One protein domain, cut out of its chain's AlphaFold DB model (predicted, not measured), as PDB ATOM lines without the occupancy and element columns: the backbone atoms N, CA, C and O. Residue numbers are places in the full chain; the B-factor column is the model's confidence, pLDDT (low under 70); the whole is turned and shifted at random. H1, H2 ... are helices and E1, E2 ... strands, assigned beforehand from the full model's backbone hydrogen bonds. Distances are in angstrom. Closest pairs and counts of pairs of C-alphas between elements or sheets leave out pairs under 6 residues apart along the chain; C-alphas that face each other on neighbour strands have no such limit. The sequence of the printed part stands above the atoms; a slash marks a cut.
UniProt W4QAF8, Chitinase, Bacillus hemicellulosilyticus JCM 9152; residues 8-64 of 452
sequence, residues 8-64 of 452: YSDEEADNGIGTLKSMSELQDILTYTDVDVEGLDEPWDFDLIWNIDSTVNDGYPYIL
ATOM      1  N   TYR A   8      47.142 -31.169   1.169       68.25
ATOM      2  CA  TYR A   8      47.495 -29.754   1.001       68.25
ATOM      3  C   TYR A   8      48.995 -29.585   0.787       68.25
ATOM      4  O   TYR A   8      49.794 -30.397   1.264       68.25
ATOM      5  N   SER A   9      49.359 -28.522   0.063       64.19
ATOM      6  CA  SER A   9      50.753 -28.201  -0.230       64.19
ATOM      7  C   SER A   9      51.476 -27.708   1.017       64.19
ATOM      8  O   SER A   9      50.933 -26.915   1.784       64.19
ATOM      9  N   ASP A  10      52.737 -28.090   1.153       64.44
ATOM     10  CA  ASP A  10      53.663 -27.657   2.201       64.44
ATOM     11  C   ASP A  10      54.043 -26.159   2.161       64.44
ATOM     12  O   ASP A  10      54.716 -25.673   3.074       64.44
ATOM     13  N   GLU A  11      53.580 -25.412   1.152       61.38
ATOM     14  CA  GLU A  11      53.889 -23.989   0.941       61.38
ATOM     15  C   GLU A  11      52.761 -23.000   1.334       61.38
ATOM     16  O   GLU A  11      53.009 -21.793   1.363       61.38
ATOM     17  N   GLU A  12      51.560 -23.463   1.721       54.78
ATOM     18  CA  GLU A  12      50.442 -22.602   2.167       54.78
ATOM     19  C   GLU A  12      49.999 -22.894   3.619       54.78
ATOM     20  O   GLU A  12      50.089 -24.016   4.113       54.78
ATOM     21  N   ALA A  13      49.565 -21.856   4.349       52.81
ATOM     22  CA  ALA A  13      49.289 -21.923   5.788       52.81
ATOM     23  C   ALA A  13      48.051 -22.781   6.136       52.81
ATOM     24  O   ALA A  13      46.940 -22.505   5.687       52.81
ATOM     25  N   ASP A  14      48.275 -23.779   6.995       52.78
ATOM     26  CA  ASP A  14      47.349 -24.843   7.400       52.78
ATOM     27  C   ASP A  14      46.258 -24.407   8.409       52.78
ATOM     28  O   ASP A  14      46.500 -23.620   9.328       52.78
ATOM     29  N   ASN A  15      45.064 -25.003   8.278       52.53
ATOM     30  CA  ASN A  15      43.946 -24.913   9.230       52.53
ATOM     31  C   ASN A  15      43.810 -26.165  10.135       52.53
ATOM     32  O   ASN A  15      42.891 -26.232  10.954       52.53
ATOM     33  N   GLY A  16      44.712 -27.144  10.015       57.16
ATOM     34  CA  GLY A  16      44.870 -28.321  10.871       57.16
ATOM     35  C   GLY A  16      44.067 -29.555  10.457       57.16
ATOM     36  O   GLY A  16      43.753 -30.373  11.322       57.16
ATOM     37  N   ILE A  17      43.667 -29.686   9.187       58.03
ATOM     38  CA  ILE A  17      42.759 -30.753   8.728       58.03
ATOM     39  C   ILE A  17      43.229 -31.274   7.356       58.03
ATOM     40  O   ILE A  17      42.738 -30.788   6.346       58.03
ATOM     41  N   GLY A  18      44.183 -32.223   7.316       64.31
ATOM     42  CA  GLY A  18      44.652 -32.917   6.094       64.31
ATOM     43  C   GLY A  18      46.077 -33.503   6.179       64.31
ATOM     44  O   GLY A  18      46.807 -33.215   7.128       64.31
ATOM     45  N   THR A  19      46.486 -34.317   5.194       70.12
ATOM     46  CA  THR A  19      47.844 -34.906   5.100       70.12
ATOM     47  C   THR A  19      48.762 -34.046   4.218       70.12
ATOM     48  O   THR A  19      48.401 -33.697   3.095       70.12
ATOM     49  N   LEU A  20      49.962 -33.718   4.713       75.12
ATOM     50  CA  LEU A  20      50.959 -32.895   4.008       75.12
ATOM     51  C   LEU A  20      51.574 -33.634   2.810       75.12
ATOM     52  O   LEU A  20      52.040 -34.767   2.956       75.12
ATOM     53  N   LYS A  21      51.625 -32.967   1.650       79.00
ATOM     54  CA  LYS A  21      52.241 -33.456   0.406       79.00
ATOM     55  C   LYS A  21      52.992 -32.321  -0.298       79.00
ATOM     56  O   LYS A  21      52.571 -31.169  -0.235       79.00
ATOM     57  N   SER A  22      54.089 -32.638  -0.984       81.88
ATOM     58  CA  SER A  22      54.774 -31.683  -1.868       81.88
ATOM     59  C   SER A  22      53.934 -31.375  -3.110       81.88
ATOM     60  O   SER A  22      53.080 -32.169  -3.510       81.88
ATOM     61  N   MET A  23      54.213 -30.256  -3.784       79.19
ATOM     62  CA  MET A  23      53.532 -29.914  -5.041       79.19
ATOM     63  C   MET A  23      53.646 -31.018  -6.102       79.19
ATOM     64  O   MET A  23      52.657 -31.332  -6.754       79.19
ATOM     65  N   SER A  24      54.816 -31.655  -6.236       81.81
ATOM     66  CA  SER A  24      55.003 -32.761  -7.183       81.81
ATOM     67  C   SER A  24      54.192 -34.002  -6.824       81.81
ATOM     68  O   SER A  24      53.750 -34.705  -7.722       81.81
ATOM     69  N   GLU A  25      53.980 -34.270  -5.532       83.88
ATOM     70  CA  GLU A  25      53.117 -35.373  -5.097       83.88
ATOM     71  C   GLU A  25      51.646 -35.040  -5.358       83.88
ATOM     72  O   GLU A  25      50.906 -35.881  -5.851       83.88
ATOM     73  N   LEU A  26      51.212 -33.803  -5.111       84.88
ATOM     74  CA  LEU A  26      49.839 -33.379  -5.402       84.88
ATOM     75  C   LEU A  26      49.500 -33.363  -6.902       84.88
ATOM     76  O   LEU A  26      48.319 -33.360  -7.247       84.88
ATOM     77  N   GLN A  27      50.511 -33.361  -7.769       88.06
ATOM     78  CA  GLN A  27      50.386 -33.461  -9.226       88.06
ATOM     79  C   GLN A  27      50.611 -34.895  -9.754       88.06
ATOM     80  O   GLN A  27      50.547 -35.123 -10.962       88.06
ATOM     81  N   ASP A  28      50.875 -35.870  -8.875       87.25
ATOM     82  CA  ASP A  28      51.020 -37.283  -9.233       87.25
ATOM     83  C   ASP A  28      49.704 -38.033  -8.982       87.25
ATOM     84  O   ASP A  28      49.151 -38.016  -7.881       87.25
ATOM     85  N   ILE A  29      49.212 -38.734 -10.005       85.62
ATOM     86  CA  ILE A  29      47.991 -39.543  -9.928       85.62
ATOM     87  C   ILE A  29      48.072 -40.626  -8.841       85.62
ATOM     88  O   ILE A  29      47.054 -40.964  -8.229       85.62
ATOM     89  N   LEU A  30      49.271 -41.156  -8.563       86.50
ATOM     90  CA  LEU A  30      49.466 -42.207  -7.560       86.50
ATOM     91  C   LEU A  30      49.136 -41.723  -6.145       86.50
ATOM     92  O   LEU A  30      48.649 -42.511  -5.341       86.50
ATOM     93  N   THR A  31      49.274 -40.423  -5.866       85.81
ATOM     94  CA  THR A  31      48.910 -39.817  -4.572       85.81
ATOM     95  C   THR A  31      47.437 -40.010  -4.219       85.81
ATOM     96  O   THR A  31      47.085 -40.018  -3.041       85.81
ATOM     97  N   TYR A  32      46.584 -40.198  -5.225       84.56
ATOM     98  CA  TYR A  32      45.137 -40.297  -5.068       84.56
ATOM     99  C   TYR A  32      44.580 -41.683  -5.420       84.56
ATOM    100  O   TYR A  32      43.390 -41.917  -5.226       84.56
ATOM    101  N   THR A  33      45.399 -42.595  -5.951       82.88
ATOM    102  CA  THR A  33      44.950 -43.908  -6.458       82.88
ATOM    103  C   THR A  33      45.644 -45.099  -5.801       82.88
ATOM    104  O   THR A  33      45.094 -46.201  -5.817       82.88
ATOM    105  N   ASP A  34      46.825 -44.906  -5.210       81.31
ATOM    106  CA  ASP A  34      47.560 -45.968  -4.528       81.31
ATOM    107  C   ASP A  34      47.017 -46.179  -3.105       81.31
ATOM    108  O   ASP A  34      47.056 -45.289  -2.256       81.31
ATOM    109  N   VAL A  35      46.506 -47.386  -2.845       72.31
ATOM    110  CA  VAL A  35      45.871 -47.781  -1.575       72.31
ATOM    111  C   VAL A  35      46.840 -47.816  -0.390       72.31
ATOM    112  O   VAL A  35      46.396 -47.906   0.752       72.31
ATOM    113  N   ASP A  36      48.149 -47.745  -0.649       77.06
ATOM    114  CA  ASP A  36      49.189 -47.729   0.379       77.06
ATOM    115  C   ASP A  36      49.590 -46.294   0.816       77.06
ATOM    116  O   ASP A  36      50.486 -46.123   1.650       77.06
ATOM    117  N   VAL A  37      48.938 -45.241   0.293       74.12
ATOM    118  CA  VAL A  37      49.203 -43.834   0.658       74.12
ATOM    119  C   VAL A  37      48.562 -43.465   2.006       74.12
ATOM    120  O   VAL A  37      47.347 -43.524   2.175       74.12
ATOM    121  N   GLU A  38      49.370 -43.007   2.974       66.94
ATOM    122  CA  GLU A  38      48.863 -42.540   4.276       66.94
ATOM    123  C   GLU A  38      47.873 -41.367   4.130       66.94
ATOM    124  O   GLU A  38      48.191 -40.333   3.536       66.94
ATOM    125  N   GLY A  39      46.689 -41.514   4.736       68.31
ATOM    126  CA  GLY A  39      45.624 -40.506   4.729       68.31
ATOM    127  C   GLY A  39      44.675 -40.568   3.529       68.31
ATOM    128  O   GLY A  39      43.922 -39.618   3.330       68.31
ATOM    129  N   LEU A  40      44.726 -41.647   2.740       72.94
ATOM    130  CA  LEU A  40      43.757 -41.963   1.693       72.94
ATOM    131  C   LEU A  40      42.889 -43.151   2.136       72.94
ATOM    132  O   LEU A  40      43.325 -44.297   2.071       72.94
ATOM    133  N   ASP A  41      41.665 -42.886   2.593       74.56
ATOM    134  CA  ASP A  41      40.747 -43.943   3.042       74.56
ATOM    135  C   ASP A  41      40.111 -44.707   1.866       74.56
ATOM    136  O   ASP A  41      39.873 -45.912   1.962       74.56
ATOM    137  N   GLU A  42      39.864 -44.028   0.737       79.75
ATOM    138  CA  GLU A  42      39.389 -44.639  -0.511       79.75
ATOM    139  C   GLU A  42      40.077 -43.994  -1.729       79.75
ATOM    140  O   GLU A  42      40.155 -42.761  -1.793       79.75
ATOM    141  N   PRO A  43      40.563 -44.792  -2.704       82.62
ATOM    142  CA  PRO A  43      41.183 -44.262  -3.911       82.62
ATOM    143  C   PRO A  43      40.165 -43.498  -4.759       82.62
ATOM    144  O   PRO A  43      39.014 -43.908  -4.916       82.62
ATOM    145  N   TRP A  44      40.602 -42.376  -5.319       84.00
ATOM    146  CA  TRP A  44      39.788 -41.553  -6.203       84.00
ATOM    147  C   TRP A  44      39.602 -42.257  -7.548       84.00
ATOM    148  O   TRP A  44      40.530 -42.851  -8.098       84.00
ATOM    149  N   ASP A  45      38.397 -42.153  -8.101       79.75
ATOM    150  CA  ASP A  45      38.073 -42.709  -9.410       79.75
ATOM    151  C   ASP A  45      38.540 -41.756 -10.523       79.75
ATOM    152  O   ASP A  45      37.839 -40.804 -10.882       79.75
ATOM    153  N   PHE A  46      39.739 -42.014 -11.049       82.12
ATOM    154  CA  PHE A  46      40.307 -41.301 -12.199       82.12
ATOM    155  C   PHE A  46      39.828 -41.834 -13.560       82.12
ATOM    156  O   PHE A  46      40.210 -41.303 -14.605       82.12
ATOM    157  N   ASP A  47      38.993 -42.875 -13.564       72.56
ATOM    158  CA  ASP A  47      38.387 -43.404 -14.783       72.56
ATOM    159  C   ASP A  47      37.065 -42.687 -15.107       72.56
ATOM    160  O   ASP A  47      36.746 -42.512 -16.290       72.56
ATOM    161  N   LEU A  48      36.318 -42.250 -14.081       68.50
ATOM    162  CA  LEU A  48      34.971 -41.682 -14.227       68.50
ATOM    163  C   LEU A  48      34.777 -40.275 -13.636       68.50
ATOM    164  O   LEU A  48      33.994 -39.507 -14.191       68.50
ATOM    165  N   ILE A  49      35.435 -39.926 -12.524       75.19
ATOM    166  CA  ILE A  49      35.100 -38.713 -11.747       75.19
ATOM    167  C   ILE A  49      36.206 -37.665 -11.817       75.19
ATOM    168  O   ILE A  49      35.923 -36.478 -11.957       75.19
ATOM    169  N   TRP A  50      37.458 -38.090 -11.715       81.69
ATOM    170  CA  TRP A  50      38.615 -37.208 -11.660       81.69
ATOM    171  C   TRP A  50      39.505 -37.399 -12.878       81.69
ATOM    172  O   TRP A  50      39.518 -38.448 -13.510       81.69
ATOM    173  N   ASN A  51      40.276 -36.375 -13.208       83.38
ATOM    174  CA  ASN A  51      41.380 -36.490 -14.142       83.38
ATOM    175  C   ASN A  51      42.536 -35.603 -13.673       83.38
ATOM    176  O   ASN A  51      42.347 -34.704 -12.853       83.38
ATOM    177  N   ILE A  52      43.741 -35.879 -14.154       84.62
ATOM    178  CA  ILE A  52      44.943 -35.106 -13.849       84.62
ATOM    179  C   ILE A  52      45.763 -34.959 -15.124       84.62
ATOM    180  O   ILE A  52      46.142 -35.933 -15.770       84.62
ATOM    181  N   ASP A  53      45.988 -33.713 -15.523       80.69
ATOM    182  CA  ASP A  53      46.710 -33.360 -16.740       80.69
ATOM    183  C   ASP A  53      47.583 -32.150 -16.429       80.69
ATOM    184  O   ASP A  53      47.088 -31.136 -15.952       80.69
ATOM    185  N   SER A  54      48.878 -32.235 -16.737       82.19
ATOM    186  CA  SER A  54      49.849 -31.151 -16.525       82.19
ATOM    187  C   SER A  54      49.476 -29.800 -17.162       82.19
ATOM    188  O   SER A  54      50.072 -28.781 -16.826       82.19
ATOM    189  N   THR A  55      48.530 -29.786 -18.102       78.94
ATOM    190  CA  THR A  55      48.076 -28.601 -18.840       78.94
ATOM    191  C   THR A  55      46.737 -28.039 -18.355       78.94
ATOM    192  O   THR A  55      46.338 -26.966 -18.808       78.94
ATOM    193  N   VAL A  56      46.048 -28.720 -17.431       74.56
ATOM    194  CA  VAL A  56      44.729 -28.336 -16.904       74.56
ATOM    195  C   VAL A  56      44.813 -28.210 -15.386       74.56
ATOM    196  O   VAL A  56      45.457 -29.025 -14.735       74.56
ATOM    197  N   ASN A  57      44.169 -27.186 -14.815       82.69
ATOM    198  CA  ASN A  57      44.162 -26.942 -13.365       82.69
ATOM    199  C   ASN A  57      45.579 -26.956 -12.746       82.69
ATOM    200  O   ASN A  57      45.801 -27.551 -11.696       82.69
ATOM    201  N   ASP A  58      46.557 -26.376 -13.456       84.06
ATOM    202  CA  ASP A  58      47.975 -26.327 -13.067       84.06
ATOM    203  C   ASP A  58      48.585 -27.695 -12.686       84.06
ATOM    204  O   ASP A  58      49.493 -27.780 -11.860       84.06
ATOM    205  N   GLY A  59      48.094 -28.785 -13.290       81.00
ATOM    206  CA  GLY A  59      48.572 -30.148 -13.049       81.00
ATOM    207  C   GLY A  59      47.947 -30.851 -11.844       81.00
ATOM    208  O   GLY A  59      48.286 -32.005 -11.595       81.00
ATOM    209  N   TYR A  60      47.051 -30.195 -11.103       87.19
ATOM    210  CA  TYR A  60      46.327 -30.799  -9.982       87.19
ATOM    211  C   TYR A  60      45.079 -31.557 -10.460       87.19
ATOM    212  O   TYR A  60      44.494 -31.186 -11.485       87.19
ATOM    213  N   PRO A  61      44.606 -32.573  -9.711       86.25
ATOM    214  CA  PRO A  61      43.360 -33.255 -10.031       86.25
ATOM    215  C   PRO A  61      42.187 -32.289 -10.192       86.25
ATOM    216  O   PRO A  61      42.024 -31.346  -9.416       86.25
ATOM    217  N   TYR A  62      41.336 -32.559 -11.170       81.12
ATOM    218  CA  TYR A  62      40.103 -31.820 -11.406       81.12
ATOM    219  C   TYR A  62      38.959 -32.788 -11.712       81.12
ATOM    220  O   TYR A  62      39.177 -33.903 -12.188       81.12
ATOM    221  N   ILE A  63      37.733 -32.364 -11.405       80.56
ATOM    222  CA  ILE A  63      36.534 -33.162 -11.661       80.56
ATOM    223  C   ILE A  63      36.235 -33.119 -13.157       80.56
ATOM    224  O   ILE A  63      36.215 -32.050 -13.771       80.56
ATOM    225  N   LEU A  64      35.985 -34.287 -13.731       75.44
ATOM    226  CA  LEU A  64      35.460 -34.428 -15.075       75.44
ATOM    227  C   LEU A  64      34.029 -33.882 -15.120       75.44
ATOM    228  O   LEU A  64      33.178 -34.282 -14.329       75.44
TER     229      LEU A  64
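Overview. This is residues 8 to 64 of the 452 residues of the protein "Chitinase" of Bacillus hemicellulosilyticus JCM 9152 (UniProt W4QAF8). This is a domain of little regular structure, mostly loops, with two one-turn helices, H1 and H2, in succession. At one end of the long axis residues 8 to 21 make a loop, residues 8 to 9 pairing with residues 20 to 21 of E1, parallel; toward the other end a second loop is closed where residues 50 to 51 pair with residues 62 to 63, antiparallel. The 57 printed residues run E1, H1, H2, with 11 in named elements, class mixed; the whole is compact, radius of gyration of the C-alphas 11.5 A, and spans 30 by 25 by 16 A.

Arrangement. H1, residues 23 to 26, and H2, residues 30 to 33, are close but not clearly touching; their closest C-alphas, those of Glu 25 and Thr 31, are 6.1 A apart. Each is too short for an O i to N i+4 pair; its one O i to N i+3 pair is within hydrogen-bond range. E1, residues 19 to 21, pairs with no named strand. E1 and H1 meet only through their link; E1 and H2 are apart.

Along the chain. E1, 6.6 A long, begins at C-alpha 19 (47.844, -34.906, 5.100). H1 measures 5.1 A. H2, 4.9 A, ends at C-alpha 33 (44.950, -43.908, -6.458).

Size, cuts and confidence. The farthest C-alphas, Ala 13 and Asp 47, are 31.7 A apart. The printed part has no cut, and both links are tight. Residues 34 to 64 hold no named element. pLDDT is under 70 at residues 8 to 18, 38 to 39 and 48.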